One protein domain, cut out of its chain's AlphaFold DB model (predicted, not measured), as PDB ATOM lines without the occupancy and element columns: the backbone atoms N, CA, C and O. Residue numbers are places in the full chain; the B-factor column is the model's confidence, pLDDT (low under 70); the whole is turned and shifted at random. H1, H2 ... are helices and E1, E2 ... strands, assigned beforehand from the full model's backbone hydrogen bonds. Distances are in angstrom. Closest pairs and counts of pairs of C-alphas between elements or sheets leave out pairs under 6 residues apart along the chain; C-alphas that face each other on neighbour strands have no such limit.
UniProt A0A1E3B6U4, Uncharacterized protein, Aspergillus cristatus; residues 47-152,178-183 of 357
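This is residues 47 to 152 and 178 to 183 of the 357 residues of an uncharacterized protein of Aspergillus cristatus (UniProt A0A1E3B6U4). Look first for a small wall of three parallel strands, ordered E1, E2, E3, with long helix H1 along its E1 edge, H2 packed on H1 and short H3 close to E3. Short H4, beyond a cut, only grazes the sheet. The 112 printed residues run H1, E1, H2, E2, H3, E3, H4, four named helices and three strands of mixed class, with 51 residues in named elements, under half. The whole is compact, with a radius of gyration of the C-alphas of 13.7 A and spans of 42 by 34 by 29 A.

Start at H1, residues 48 to 66, which only grazes the sheet with residues 52 to 64. E1, residues 69 to 73, is the parallel neighbour of E2, residues 117 to 121; find N 71 and O 118 at 2.8 A. H2, residues 104 to 110, is not on the sheet but touches H1, closest at C-alphas 57 and 110, 4.6 A, at a steep tilt of 55 degrees. E3, residues 143 to 147, is parallel to E2, with N 119 and O 144 at 2.9 A. H3, residues 128 to 131, is on the sheet at a height of 8.2 A, only just over none of its strands: 2 of its 4 C-alphas fall on E3. Both E1, H2, E2 and E2, H3, E3 are strand-helix-strand units, parallel neighbours with a helix between, with right-handed crossovers. H4, residues 178 to 183, is near E2. In H2 and H4 every O i to N i+4 pair is within hydrogen-bond range, in H1 14 of 15; H3 is too short for one.

Find C-alpha 48 at (225.947, 329.538, 229.473); H1 runs 26.3 A from there. E1 spans 13.4 A, E2 12.4 A and E3 11.8 A, ending at C-alpha 147, (208.919, 329.413, 242.917).

C-alphas 66 and 93 are farthest apart, 42.5 A. Residues 153 to 177 are not printed, a 17.1 A gap between C-alphas 152 and 178. E1 to H2 and H3 to E3 are long links. Confidence is under 70 at residues 89 to 98, 131 to 141, 150 to 152 and 178 to 183.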
ATOM      1  N   ASP A  47     227.448 330.561 225.717       85.06
ATOM      2  CA  ASP A  47     227.497 329.118 225.984       85.06
ATOM      3  C   ASP A  47     226.835 328.743 227.320       85.06
ATOM      4  O   ASP A  47     226.751 327.566 227.682       85.06
ATOM      5  N   LEU A  48     226.387 329.739 228.094       87.88
ATOM      6  CA  LEU A  48     225.947 329.538 229.473       87.88
ATOM      7  C   LEU A  48     224.717 328.629 229.568       87.88
ATOM      8  O   LEU A  48     224.674 327.775 230.456       87.88
ATOM      9  N   LEU A  49     223.743 328.768 228.660       90.75
ATOM     10  CA  LEU A  49     222.564 327.899 228.647       90.75
ATOM     11  C   LEU A  49     222.944 326.447 228.344       90.75
ATOM     12  O   LEU A  49     222.553 325.546 229.085       90.75
ATOM     13  N   GLU A  50     223.723 326.217 227.287       92.12
ATOM     14  CA  GLU A  50     224.170 324.875 226.898       92.12
ATOM     15  C   GLU A  50     224.947 324.210 228.030       92.12
ATOM     16  O   GLU A  50     224.692 323.061 228.405       92.12
ATOM     17  N   ARG A  51     225.856 324.965 228.653       90.38
ATOM     18  CA  ARG A  51     226.637 324.472 229.782       90.38
ATOM     19  C   ARG A  51     225.769 324.189 231.002       90.38
ATOM     20  O   ARG A  51     225.996 323.180 231.676       90.38
ATOM     21  N   PHE A  52     224.779 325.037 231.282       91.06
ATOM     22  CA  PHE A  52     223.813 324.821 232.356       91.06
ATOM     23  C   PHE A  52     223.034 323.521 232.134       91.06
ATOM     24  O   PHE A  52     223.055 322.645 232.997       91.06
ATOM     25  N   VAL A  53     222.422 323.349 230.959       92.75
ATOM     26  CA  VAL A  53     221.647 322.145 230.612       92.75
ATOM     27  C   VAL A  53     222.524 320.901 230.709       92.75
ATOM     28  O   VAL A  53     222.137 319.927 231.356       92.75
ATOM     29  N   LYS A  54     223.751 320.952 230.179       93.56
ATOM     30  CA  LYS A  54     224.675 319.818 230.251       93.56
ATOM     31  C   LYS A  54     225.087 319.472 231.681       93.56
ATOM     32  O   LYS A  54     225.302 318.307 232.013       93.56
ATOM     33  N   THR A  55     225.191 320.481 232.541       90.31
ATOM     34  CA  THR A  55     225.466 320.288 233.966       90.31
ATOM     35  C   THR A  55     224.281 319.621 234.654       90.31
ATOM     36  O   THR A  55     224.489 318.642 235.369       90.31
ATOM     37  N   VAL A  56     223.050 320.071 234.385       90.38
ATOM     38  CA  VAL A  56     221.827 319.433 234.899       90.38
ATOM     39  C   VAL A  56     221.750 317.975 234.449       90.38
ATOM     40  O   VAL A  56     221.568 317.106 235.294       90.38
ATOM     41  N   GLU A  57     221.983 317.681 233.167       92.62
ATOM     42  CA  GLU A  57     222.033 316.308 232.639       92.62
ATOM     43  C   GLU A  57     223.024 315.426 233.399       92.62
ATOM     44  O   GLU A  57     222.703 314.317 233.841       92.62
ATOM     45  N   ASN A  58     224.250 315.923 233.567       89.81
ATOM     46  CA  ASN A  58     225.309 315.183 234.235       89.81
ATOM     47  C   ASN A  58     224.983 314.937 235.711       89.81
ATOM     48  O   ASN A  58     225.117 313.803 236.175       89.81
ATOM     49  N   GLN A  59     224.517 315.960 236.429       86.62
ATOM     50  CA  GLN A  59     224.155 315.842 237.843       86.62
ATOM     51  C   GLN A  59     222.925 314.956 238.041       86.62
ATOM     52  O   GLN A  59     222.934 314.087 238.905       86.62
ATOM     53  N   ALA A  60     221.909 315.070 237.186       87.38
ATOM     54  CA  ALA A  60     220.715 314.238 237.258       87.38
ATOM     55  C   ALA A  60     221.022 312.759 236.959       87.38
ATOM     56  O   ALA A  60     220.461 311.861 237.592       87.38
ATOM     57  N   ARG A  61     221.961 312.474 236.045       88.25
ATOM     58  CA  ARG A  61     222.451 311.109 235.794       88.25
ATOM     59  C   ARG A  61     223.193 310.530 237.000       88.25
ATOM     60  O   ARG A  61     223.041 309.341 237.283       88.25
ATOM     61  N   LEU A  62     223.982 311.345 237.703       84.06
ATOM     62  CA  LEU A  62     224.634 310.941 238.951       84.06
ATOM     63  C   LEU A  62     223.599 310.717 240.059       84.06
ATOM     64  O   LEU A  62     223.621 309.674 240.707       84.06
ATOM     65  N   ALA A  63     222.643 311.629 240.216       82.06
ATOM     66  CA  ALA A  63     221.558 311.517 241.181       82.06
ATOM     67  C   ALA A  63     220.758 310.225 240.980       82.06
ATOM     68  O   ALA A  63     220.604 309.455 241.919       82.06
ATOM     69  N   LYS A  64     220.414 309.860 239.736       82.94
ATOM     70  CA  LYS A  64     219.750 308.577 239.443       82.94
ATOM     71  C   LYS A  64     220.436 307.358 240.081       82.94
ATOM     72  O   LYS A  64     219.760 306.390 240.414       82.94
ATOM     73  N   ARG A  65     221.764 307.389 240.231       79.31
ATOM     74  CA  ARG A  65     222.542 306.315 240.864       79.31
ATOM     75  C   ARG A  65     222.651 306.451 242.382       79.31
ATOM     76  O   ARG A  65     222.886 305.445 243.042       79.31
ATOM     77  N   TYR A  66     222.535 307.662 242.929       73.12
ATOM     78  CA  TYR A  66     223.003 307.957 244.283       73.12
ATOM     79  C   TYR A  66     222.028 308.705 245.210       73.12
ATOM     80  O   TYR A  66     222.271 308.619 246.413       73.12
ATOM     81  N   SER A  67     221.003 309.426 244.720       72.31
ATOM     82  CA  SER A  67     219.957 310.128 245.512       72.31
ATOM     83  C   SER A  67     219.105 311.095 244.651       72.31
ATOM     84  O   SER A  67     219.111 311.053 243.428       72.31
ATOM     85  N   ASP A  68     218.385 312.017 245.289       74.38
ATOM     86  CA  ASP A  68     217.749 313.176 244.652       74.38
ATOM     87  C   ASP A  68     218.800 314.184 244.124       74.38
ATOM     88  O   ASP A  68     219.960 314.158 244.556       74.38
ATOM     89  N   THR A  69     218.403 315.066 243.195       78.06
ATOM     90  CA  THR A  69     219.228 316.194 242.710       78.06
ATOM     91  C   THR A  69     218.610 317.533 243.095       78.06
ATOM     92  O   THR A  69     217.411 317.728 242.932       78.06
ATOM     93  N   ASP A  70     219.432 318.491 243.513       76.38
ATOM     94  CA  ASP A  70     218.981 319.851 243.813       76.38
ATOM     95  C   ASP A  70     219.418 320.793 242.686       76.38
ATOM     96  O   ASP A  70     220.588 320.835 242.309       76.38
ATOM     97  N   CYS A  71     218.474 321.539 242.122       81.19
ATOM     98  CA  CYS A  71     218.707 322.497 241.051       81.19
ATOM     99  C   CYS A  71     218.204 323.872 241.484       81.19
ATOM    100  O   CYS A  71     217.044 324.036 241.852       81.19
ATOM    101  N   SER A  72     219.074 324.877 241.414       77.94
ATOM    102  CA  SER A  72     218.716 326.267 241.696       77.94
ATOM    103  C   SER A  72     219.093 327.151 240.517       77.94
ATOM    104  O   SER A  72     220.221 327.068 240.037       77.94
ATOM    105  N   HIS A  73     218.181 328.013 240.068       78.81
ATOM    106  CA  HIS A  73     218.494 329.014 239.050       78.81
ATOM    107  C   HIS A  73     217.927 330.393 239.400       78.81
ATOM    108  O   HIS A  73     216.777 330.556 239.818       78.81
ATOM    109  N   PHE A  74     218.773 331.401 239.196       80.12
ATOM    110  CA  PHE A  74     218.515 332.799 239.519       80.12
ATOM    111  C   PHE A  74     218.643 333.604 238.231       80.12
ATOM    112  O   PHE A  74     219.746 333.928 237.802       80.12
ATOM    113  N   ALA A  75     217.517 333.858 237.579       83.81
ATOM    114  CA  ALA A  75     217.487 334.423 236.238       83.81
ATOM    115  C   ALA A  75     216.177 335.173 235.999       83.81
ATOM    116  O   ALA A  75     215.255 335.081 236.806       83.81
ATOM    117  N   HIS A  76     216.094 335.914 234.896       84.94
ATOM    118  CA  HIS A  76     214.846 336.540 234.470       84.94
ATOM    119  C   HIS A  76     213.912 335.503 233.857       84.94
ATOM    120  O   HIS A  76     214.360 334.575 233.187       84.94
ATOM    121  N   GLY A  77     212.613 335.667 234.096       83.69
ATOM    122  CA  GLY A  77     211.587 334.868 233.442       83.69
ATOM    123  C   GLY A  77     210.824 335.689 232.415       83.69
ATOM    124  O   GLY A  77     210.643 336.890 232.608       83.69
ATOM    125  N   ILE A  78     210.381 335.040 231.345       83.56
ATOM    126  CA  ILE A  78     209.626 335.645 230.243       83.56
ATOM    127  C   ILE A  78     208.143 335.325 230.426       83.56
ATOM    128  O   ILE A  78     207.789 334.174 230.677       83.56
ATOM    129  N   ARG A  79     207.265 336.327 230.315       81.50
ATOM    130  CA  ARG A  79     205.828 336.182 230.601       81.50
ATOM    131  C   ARG A  79     205.136 335.253 229.612       81.50
ATOM    132  O   ARG A  79     204.374 334.379 230.016       81.50
ATOM    133  N   GLU A  80     205.419 335.448 228.331       80.62
ATOM    134  CA  GLU A  80     204.699 334.867 227.197       80.62
ATOM    135  C   GLU A  80     204.819 333.344 227.176       80.62
ATOM    136  O   GLU A  80     203.844 332.630 226.965       80.62
ATOM    137  N   ASN A  81     206.024 332.837 227.430       80.75
ATOM    138  CA  ASN A  81     206.338 331.411 227.339       80.75
ATOM    139  C   ASN A  81     206.817 330.811 228.668       80.75
ATOM    140  O   ASN A  81     207.203 329.641 228.704       80.75
ATOM    141  N   LYS A  82     206.819 331.600 229.753       84.50
ATOM    142  CA  LYS A  82     207.280 331.207 231.095       84.50
ATOM    143  C   LYS A  82     208.728 330.702 231.111       84.50
ATOM    144  O   LYS A  82     209.116 330.010 232.046       84.50
ATOM    145  N   SER A  83     209.523 330.978 230.079       88.81
ATOM    146  CA  SER A  83     210.909 330.510 229.983       88.81
ATOM    147  C   SER A  83     211.841 331.331 230.867       88.81
ATOM    148  O   SER A  83     211.471 332.397 231.356       88.81
ATOM    149  N   VAL A  84     213.049 330.819 231.089       88.88
ATOM    150  CA  VAL A  84     214.065 331.447 231.934       88.88
ATOM    151  C   VAL A  84     215.257 331.848 231.070       88.88
ATOM    152  O   VAL A  84     215.826 331.005 230.383       88.88
ATOM    153  N   VAL A  85     215.657 333.118 231.111       88.62
ATOM    154  CA  VAL A  85     216.779 333.639 230.315       88.62
ATOM    155  C   VAL A  85     218.098 333.289 230.994       88.62
ATOM    156  O   VAL A  85     218.346 333.722 232.119       88.62
ATOM    157  N   ILE A  86     218.960 332.528 230.317       86.56
ATOM    158  CA  ILE A  86     220.281 332.149 230.834       86.56
ATOM    159  C   ILE A  86     221.364 332.647 229.875       86.56
ATOM    160  O   ILE A  86     221.438 332.203 228.734       86.56
ATOM    161  N   GLY A  87     222.231 333.534 230.368       83.38
ATOM    162  CA  GLY A  87     223.337 334.113 229.601       83.38
ATOM    163  C   GLY A  87     223.182 335.614 229.386       83.38
ATOM    164  O   GLY A  87     222.332 336.261 230.000       83.38
ATOM    165  N   ASP A  88     224.022 336.166 228.513       71.56
ATOM    166  CA  ASP A  88     223.929 337.578 228.150       71.56
ATOM    167  C   ASP A  88     222.690 337.804 227.282       71.56
ATOM    168  O   ASP A  88     222.470 337.087 226.304       71.56
ATOM    169  N   ASN A  89     221.907 338.835 227.595       63.88
ATOM    170  CA  ASN A  89     220.934 339.387 226.660       63.88
ATOM    171  C   ASN A  89     221.493 340.718 226.126       63.88
ATOM    172  O   ASN A  89     221.352 341.739 226.798       63.88
ATOM    173  N   PRO A  90     222.206 340.717 224.982       49.47
ATOM    174  CA  PRO A  90     222.939 341.888 224.500       49.47
ATOM    175  C   PRO A  90     222.024 343.058 224.115       49.47
ATOM    176  O   PRO A  90     222.490 344.189 224.023       49.47
ATOM    177  N   THR A  91     220.728 342.814 223.923       48.16
ATOM    178  CA  THR A  91     219.735 343.838 223.623       48.16
ATOM    179  C   THR A  91     218.668 343.780 224.705       48.16
ATOM    180  O   THR A  91     217.808 342.905 224.706       48.16
ATOM    181  N   GLY A  92     218.722 344.707 225.663       46.06
ATOM    182  CA  GLY A  92     217.852 344.740 226.849       46.06
ATOM    183  C   GLY A  92     216.338 344.817 226.597       46.06
ATOM    184  O   GLY A  92     215.602 345.050 227.546       46.06
ATOM    185  N   TYR A  93     215.867 344.630 225.360       43.78
ATOM    186  CA  TYR A  93     214.476 344.777 224.950       43.78
ATOM    187  C   TYR A  93     213.988 343.811 223.855       43.78
ATOM    188  O   TYR A  93     212.813 343.888 223.510       43.78
ATOM    189  N   GLU A  94     214.792 342.872 223.329       48.62
ATOM    190  CA  GLU A  94     214.268 341.911 222.339       48.62
ATOM    191  C   GLU A  94     214.117 340.481 222.894       48.62
ATOM    192  O   GLU A  94     215.112 339.782 223.094       48.62
ATOM    193  N   PRO A  95     212.880 339.983 223.091       47.59
ATOM    194  CA  PRO A  95     212.605 338.674 223.692       47.59
ATOM    195  C   PRO A  95     212.773 337.483 222.721       47.59
ATOM    196  O   PRO A  95     212.201 336.417 222.944       47.59
ATOM    197  N   LYS A  96     213.520 337.627 221.619       50.22
ATOM    198  CA  LYS A  96     213.385 336.724 220.455       50.22
ATOM    199  C   LYS A  96     214.514 335.731 220.216       50.22
ATOM    200  O   LYS A  96     214.353 334.842 219.381       50.22
ATOM    201  N   ARG A  97     215.629 335.811 220.941       56.47
ATOM    202  CA  ARG A  97     216.665 334.774 220.860       56.47
ATOM    203  C   ARG A  97     216.264 333.557 221.695       56.47
ATOM    204  O   ARG A  97     216.629 333.413 222.859       56.47
ATOM    205  N   SER A  98     215.424 332.712 221.091       64.56
ATOM    206  CA  SER A  98     214.921 331.461 221.674       64.56
ATOM    207  C   SER A  98     216.041 330.499 222.078       64.56
ATOM    208  O   SER A  98     215.853 329.700 222.992       64.56
ATOM    209  N   ASP A  99     217.219 330.629 221.465       74.81
ATOM    210  CA  ASP A  99     218.438 329.872 221.748       74.81
ATOM    211  C   ASP A  99     219.006 330.120 223.154       74.81
ATOM    212  O   ASP A  99     219.834 329.337 223.604       74.81
ATOM    213  N   ARG A 100     218.555 331.160 223.872       78.88
ATOM    214  CA  ARG A 100     219.011 331.496 225.242       78.88
ATOM    215  C   ARG A 100     217.944 331.322 226.317       78.88
ATOM    216  O   ARG A 100     218.195 331.549 227.504       78.88
ATOM    217  N   ASN A 101     216.765 330.878 225.909       88.81
ATOM    218  CA  ASN A 101     215.650 330.636 226.799       88.81
ATOM    219  C   ASN A 101     215.655 329.174 227.230       88.81
ATOM    220  O   ASN A 101     215.409 328.260 226.441       88.81
ATOM    221  N   LEU A 102     215.882 328.938 228.519       90.75
ATOM    222  CA  LEU A 102     215.582 327.650 229.113       90.75
ATOM    223  C   LEU A 102     214.060 327.504 229.184       90.75
ATOM    224  O   LEU A 102     213.397 328.074 230.052       90.75
ATOM    225  N   VAL A 103     213.505 326.741 228.248       90.38
ATOM    226  CA  VAL A 103     212.105 326.313 228.271       90.38
ATOM    227  C   VAL A 103     211.937 325.054 229.123       90.38
ATOM    228  O   VAL A 103     212.859 324.243 229.254       90.38
ATOM    229  N   LEU A 104     210.735 324.867 229.672       86.69
ATOM    230  CA  LEU A 104     210.413 323.751 230.564       86.69
ATOM    231  C   LEU A 104     210.724 322.382 229.940       86.69
ATOM    232  O   LEU A 104     211.279 321.513 230.608       86.69
ATOM    233  N   GLU A 105     210.411 322.199 228.655       86.44
ATOM    234  CA  GLU A 105     210.653 320.938 227.939       86.44
ATOM    235  C   GLU A 105     212.135 320.595 227.841       86.44
ATOM    236  O   GLU A 105     212.538 319.454 228.058       86.44
ATOM    237  N   ARG A 106     212.974 321.604 227.612       90.38
ATOM    238  CA  ARG A 106     214.421 321.425 227.577       90.38
ATOM    239  C   ARG A 106     214.962 321.023 228.950       90.38
ATOM    240  O   ARG A 106     215.797 320.128 229.051       90.38
ATOM    241  N   PHE A 107     214.439 321.631 230.015       90.25
ATOM    242  CA  PHE A 107     214.782 321.247 231.383       90.25
ATOM    243  C   PHE A 107     214.319 319.819 231.720       90.25
ATOM    244  O   PHE A 107     215.067 319.054 232.321       90.25
ATOM    245  N   LYS A 108     213.121 319.413 231.279       86.69
ATOM    246  CA  LYS A 108     212.616 318.035 231.420       86.69
ATOM    247  C   LYS A 108     213.499 317.014 230.716       86.69
ATOM    248  O   LYS A 108     213.770 315.961 231.282       86.69
ATOM    249  N   GLN A 109     213.928 317.308 229.490       89.81
ATOM    250  CA  GLN A 109     214.799 316.425 228.710       89.81
ATOM    251  C   GLN A 109     216.149 316.205 229.395       89.81
ATOM    252  O   GLN A 109     216.686 315.099 229.335       89.81
ATOM    253  N   ALA A 110     216.641 317.217 230.115       91.31
ATOM    254  CA  ALA A 110     217.860 317.109 230.904       91.31
ATOM    255  C   ALA A 110     217.727 316.159 232.110       91.31
ATOM    256  O   ALA A 110     218.731 315.688 232.641       91.31
ATOM    257  N   LEU A 111     216.504 315.850 232.557       88.50
ATOM    258  CA  LEU A 111     216.250 314.967 233.692       88.50
ATOM    259  C   LEU A 111     215.922 313.540 233.208       88.50
ATOM    260  O   LEU A 111     214.894 313.314 232.560       88.50
ATOM    261  N   PRO A 112     216.742 312.528 233.548       86.06
ATOM    262  CA  PRO A 112     216.426 311.142 233.236       86.06
ATOM    263  C   PRO A 112     215.102 310.690 233.882       86.06
ATOM    264  O   PRO A 112     214.779 311.113 234.996       86.06
ATOM    265  N   PRO A 113     214.366 309.748 233.263       84.38
ATOM    266  CA  PRO A 113     213.160 309.175 233.859       84.38
ATOM    267  C   PRO A 113     213.399 308.629 235.265       84.38
ATOM    268  O   PRO A 113     214.375 307.901 235.493       84.38
ATOM    269  N   GLY A 114     212.476 308.953 236.173       80.31
ATOM    270  CA  GLY A 114     212.470 308.490 237.561       80.31
ATOM    271  C   GLY A 114     213.334 309.310 238.523       80.31
ATOM    272  O   GLY A 114     213.252 309.082 239.727       80.31
ATOM    273  N   VAL A 115     214.118 310.279 238.037       83.69
ATOM    274  CA  VAL A 115     214.897 311.167 238.910       83.69
ATOM    275  C   VAL A 115     213.957 312.099 239.664       83.69
ATOM    276  O   VAL A 115     213.080 312.722 239.068       83.69
ATOM    277  N   LYS A 116     214.141 312.178 240.982       79.31
ATOM    278  CA  LYS A 116     213.523 313.197 241.829       79.31
ATOM    279  C   LYS A 116     214.441 314.407 241.857       79.31
ATOM    280  O   LYS A 116     215.632 314.269 242.145       79.31
ATOM    281  N   ALA A 117     213.895 315.573 241.552       80.81
ATOM    282  CA  ALA A 117     214.646 316.815 241.599       80.81
ATOM    283  C   ALA A 117     213.976 317.826 242.533       80.81
ATOM    284  O   ALA A 117     212.754 317.939 242.560       80.81
ATOM    285  N   ASN A 118     214.765 318.579 243.290       80.75
ATOM    286  CA  ASN A 118     214.279 319.753 243.999       80.75
ATOM    287  C   ASN A 118     214.631 320.998 243.185       80.75
ATOM    288  O   ASN A 118     215.785 321.166 242.799       80.75
ATOM    289  N   LEU A 119     213.654 321.859 242.899       83.50
ATOM    290  CA  LEU A 119     213.850 323.049 242.068       83.50
ATOM    291  C   LEU A 119     213.627 324.331 242.869       83.50
ATOM    292  O   LEU A 119     212.510 324.616 243.292       83.50
ATOM    293  N   LEU A 120     214.661 325.153 243.011       82.94
ATOM    294  CA  LEU A 120     214.537 326.522 243.504       82.94
ATOM    295  C   LEU A 120     214.661 327.493 242.329       82.94
ATOM    296  O   LEU A 120     215.736 327.652 241.751       82.94
ATOM    297  N   SER A 121     213.566 328.165 241.991       82.62
ATOM    298  CA  SER A 121     213.541 329.133 240.898       82.62
ATOM    299  C   SER A 121     213.158 330.506 241.412       82.62
ATOM    300  O   SER A 121     212.131 330.668 242.077       82.62
ATOM    301  N   THR A 122     213.978 331.502 241.075       81.62
ATOM    302  CA  THR A 122     213.676 332.901 241.396       81.62
ATOM    303  C   THR A 122     213.297 333.742 240.187       81.62
ATOM    304  O   THR A 122     213.337 334.966 240.265       81.62
ATOM    305  N   ALA A 123     213.007 333.099 239.058       83.94
ATOM    306  CA  ALA A 123     212.605 333.796 237.847       83.94
ATOM    307  C   ALA A 123     211.166 334.300 237.953       83.94
ATOM    308  O   ALA A 123     210.335 333.648 238.588       83.94
ATOM    309  N   CYS A 124     210.856 335.423 237.299       81.69
ATOM    310  CA  CYS A 124     209.471 335.840 237.079       81.69
ATOM    311  C   CYS A 124     208.682 334.695 236.426       81.69
ATOM    312  O   CYS A 124     209.230 333.922 235.643       81.69
ATOM    313  N   TYR A 125     207.402 334.558 236.755       79.88
ATOM    314  CA  TYR A 125     206.525 333.520 236.193       79.88
ATOM    315  C   TYR A 125     206.959 332.064 236.463       79.88
ATOM    316  O   TYR A 125     206.353 331.124 235.943       79.88
ATOM    317  N   SER A 126     207.958 331.847 237.331       76.56
ATOM    318  CA  SER A 126     208.494 330.521 237.682       76.56
ATOM    319  C   SER A 126     207.464 329.566 238.284       76.56
ATOM    320  O   SER A 126     207.603 328.350 238.156       76.56
ATOM    321  N   GLY A 127     206.388 330.085 238.880       77.06
ATOM    322  CA  GLY A 127     205.257 329.282 239.336       77.06
ATOM    323  C   GLY A 127     204.612 328.490 238.198       77.06
ATOM    324  O   GLY A 127     204.101 327.401 238.432       77.06
ATOM    325  N   GLY A 128     204.717 328.958 236.952       76.31
ATOM    326  CA  GLY A 128     204.254 328.227 235.774       76.31
ATOM    327  C   GLY A 128     204.883 326.841 235.622       76.31
ATOM    328  O   GLY A 128     204.225 325.939 235.116       76.31
ATOM    329  N   TRP A 129     206.106 326.649 236.119       79.06
ATOM    330  CA  TRP A 129     206.817 325.369 236.058       79.06
ATOM    331  C   TRP A 129     206.353 324.381 237.134       79.06
ATOM    332  O   TRP A 129     206.555 323.180 236.985       79.06
ATOM    333  N   LEU A 130     205.755 324.881 238.221       74.06
ATOM    334  CA  LEU A 130     205.336 324.077 239.375       74.06
ATOM    335  C   LEU A 130     203.834 323.796 239.390       74.06
ATOM    336  O   LEU A 130     203.410 322.719 239.795       74.06
ATOM    337  N   VAL A 131     203.028 324.780 238.986       59.31
ATOM    338  CA  VAL A 131     201.560 324.727 239.067       59.31
ATOM    339  C   VAL A 131     200.934 324.251 237.749       59.31
ATOM    340  O   VAL A 131     199.734 324.012 237.698       59.31
ATOM    341  N   GLY A 132     201.733 324.085 236.689       53.12
ATOM    342  CA  GLY A 132     201.296 323.511 235.420       53.12
ATOM    343  C   GLY A 132     201.663 322.032 235.305       53.12
ATOM    344  O   GLY A 132     202.717 321.728 234.744       53.12
ATOM    345  N   PRO A 133     200.831 321.081 235.775       45.34
ATOM    346  CA  PRO A 133     200.855 319.758 235.185       45.34
ATOM    347  C   PRO A 133     200.349 319.951 233.759       45.34
ATOM    348  O   PRO A 133     199.150 320.073 233.529       45.34
ATOM    349  N   ASP A 134     201.264 320.077 232.809       44.78
ATOM    350  CA  ASP A 134     200.884 320.022 231.410       44.78
ATOM    351  C   ASP A 134     200.277 318.631 231.170       44.78
ATOM    352  O   ASP A 134     200.977 317.614 231.212       44.78
ATOM    353  N   VAL A 135     198.946 318.580 231.080       42.53
ATOM    354  CA  VAL A 135     198.146 317.343 231.038       42.53
ATOM    355  C   VAL A 135     198.328 316.574 229.727       42.53
ATOM    356  O   VAL A 135     197.876 315.438 229.628       42.53
ATOM    357  N   ASN A 136     199.026 317.165 228.750       41.34
ATOM    358  CA  ASN A 136     199.201 316.635 227.399       41.34
ATOM    359  C   ASN A 136     200.610 316.101 227.087       41.34
ATOM    360  O   ASN A 136     200.908 315.851 225.923       41.34
ATOM    361  N   TYR A 137     201.486 315.889 228.080       52.81
ATOM    362  CA  TYR A 137     202.858 315.422 227.817       52.81
ATOM    363  C   TYR A 137     203.184 314.052 228.431       52.81
ATOM    364  O   TYR A 137     202.798 313.771 229.566       52.81
ATOM    365  N   PRO A 138     203.993 313.213 227.749       54.94
ATOM    366  CA  PRO A 138     204.345 311.862 228.202       54.94
ATOM    367  C   PRO A 138     205.252 311.816 229.449       54.94
ATOM    368  O   PRO A 138     205.541 310.731 229.956       54.94
ATOM    369  N   ARG A 139     205.730 312.961 229.963       60.28
ATOM    370  CA  ARG A 139     206.555 313.039 231.182       60.28
ATOM    371  C   ARG A 139     206.161 314.221 232.067       60.28
ATOM    372  O   ARG A 139     206.400 315.379 231.726       60.28
ATOM    373  N   HIS A 140     205.653 313.917 233.258       65.25
ATOM    374  CA  HIS A 140     205.562 314.889 234.344       65.25
ATOM    375  C   HIS A 140     206.942 315.131 234.970       65.25
ATOM    376  O   HIS A 140     207.748 314.207 235.107       65.25
ATOM    377  N   LEU A 141     207.201 316.371 235.388       66.81
ATOM    378  CA  LEU A 141     208.348 316.691 236.235       66.81
ATOM    379  C   LEU A 141     208.137 316.046 237.602       66.81
ATOM    380  O   LEU A 141     207.228 316.425 238.336       66.81
ATOM    381  N   ASN A 142     208.990 315.089 237.958       70.62
ATOM    382  CA  ASN A 142     209.059 314.555 239.316       70.62
ATOM    383  C   ASN A 142     209.879 315.515 240.191       70.62
ATOM    384  O   ASN A 142     211.001 315.214 240.604       70.62
ATOM    385  N   VAL A 143     209.337 316.722 240.368       70.00
ATOM    386  CA  VAL A 143     210.023 317.845 241.002       70.00
ATOM    387  C   VAL A 143     209.257 318.331 242.223       70.00
ATOM    388  O   VAL A 143     208.058 318.583 242.145       70.00
ATOM    389  N   THR A 144     209.963 318.531 243.335       74.38
ATOM    390  CA  THR A 144     209.479 319.373 244.438       74.38
ATOM    391  C   THR A 144     210.103 320.745 244.269       74.38
ATOM    392  O   THR A 144     211.323 320.856 244.240       74.38
ATOM    393  N   GLY A 145     209.311 321.803 244.113       70.88
ATOM    394  CA  GLY A 145     209.877 323.113 243.805       70.88
ATOM    395  C   GLY A 145     209.368 324.253 244.665       70.88
ATOM    396  O   GLY A 145     208.260 324.214 245.196       70.88
ATOM    397  N   LEU A 146     210.194 325.290 244.758       75.94
ATOM    398  CA  LEU A 146     209.857 326.589 245.315       75.94
ATOM    399  C   LEU A 146     210.040 327.647 244.223       75.94
ATOM    400  O   LEU A 146     211.154 327.879 243.752       75.94
ATOM    401  N   ALA A 147     208.938 328.286 243.841       74.12
ATOM    402  CA  ALA A 147     208.919 329.413 242.917       74.12
ATOM    403  C   ALA A 147     208.652 330.702 243.692       74.12
ATOM    404  O   ALA A 147     207.787 330.742 244.568       74.12
ATOM    405  N   THR A 148     209.386 331.765 243.373       72.88
ATOM    406  CA  THR A 148     209.246 333.058 244.061       72.88
ATOM    407  C   THR A 148     208.169 333.961 243.464       72.88
ATOM    408  O   THR A 148     207.894 335.019 244.022       72.88
ATOM    409  N   SER A 149     207.568 333.557 242.348       75.00
ATOM    410  CA  SER A 149     206.456 334.243 241.684       75.00
ATOM    411  C   SER A 149     205.435 333.233 241.170       75.00
ATOM    412  O   SER A 149     205.813 332.129 240.779       75.00
ATOM    413  N   GLY A 150     204.158 333.614 241.130       69.25
ATOM    414  CA  GLY A 150     203.095 332.798 240.535       69.25
ATOM    415  C   GLY A 150     203.225 332.650 239.008       69.25
ATOM    416  O   GLY A 150     204.155 333.193 238.418       69.25
ATOM    417  N   PRO A 151     202.326 331.895 238.351       63.16
ATOM    418  CA  PRO A 151     202.391 331.600 236.914       63.16
ATOM    419  C   PRO A 151     202.083 332.787 235.983       63.16
ATOM    420  O   PRO A 151     202.201 332.626 234.770       63.16
ATOM    421  N   GLY A 152     201.695 333.947 236.525       61.88
ATOM    422  CA  GLY A 152     201.124 335.064 235.773       61.88
ATOM    423  C   GLY A 152     199.691 334.773 235.311       61.88
ATOM    424  O   GLY A 152     199.371 333.655 234.915       61.88
ATOM    425  N   ILE A 178     213.787 338.427 247.241       65.00
ATOM    426  CA  ILE A 178     213.372 337.074 247.584       65.00
ATOM    427  C   ILE A 178     214.535 336.086 247.405       65.00
ATOM    428  O   ILE A 178     214.715 335.219 248.253       65.00
ATOM    429  N   SER A 179     215.383 336.241 246.382       60.12
ATOM    430  CA  SER A 179     216.496 335.314 246.099       60.12
ATOM    431  C   SER A 179     217.495 335.241 247.252       60.12
ATOM    432  O   SER A 179     217.851 334.142 247.662       60.12
ATOM    433  N   LYS A 180     217.913 336.386 247.821       62.00
ATOM    434  CA  LYS A 180     218.863 336.403 248.953       62.00
ATOM    435  C   LYS A 180     218.267 335.708 250.177       62.00
ATOM    436  O   LYS A 180     218.937 334.887 250.793       62.00
ATOM    437  N   LYS A 181     217.007 336.017 250.504       65.88
ATOM    438  CA  LYS A 181     216.309 335.421 251.646       65.88
ATOM    439  C   LYS A 181     216.144 333.913 251.464       65.88
ATOM    440  O   LYS A 181     216.557 333.156 252.327       65.88
ATOM    441  N   ARG A 182     215.631 333.469 250.314       63.62
ATOM    442  CA  ARG A 182     215.412 332.041 250.041       63.62
ATOM    443  C   ARG A 182     216.710 331.249 249.957       63.62
ATOM    444  O   ARG A 182     216.741 330.132 250.454       63.62
ATOM    445  N   ALA A 183     217.774 331.820 249.393       57.00
ATOM    446  CA  ALA A 183     219.092 331.193 249.401       57.00
ATOM    447  C   ALA A 183     219.636 331.065 250.833       57.00
ATOM    448  O   ALA A 183     220.058 329.982 251.220       57.00
TER     449      ALA A 183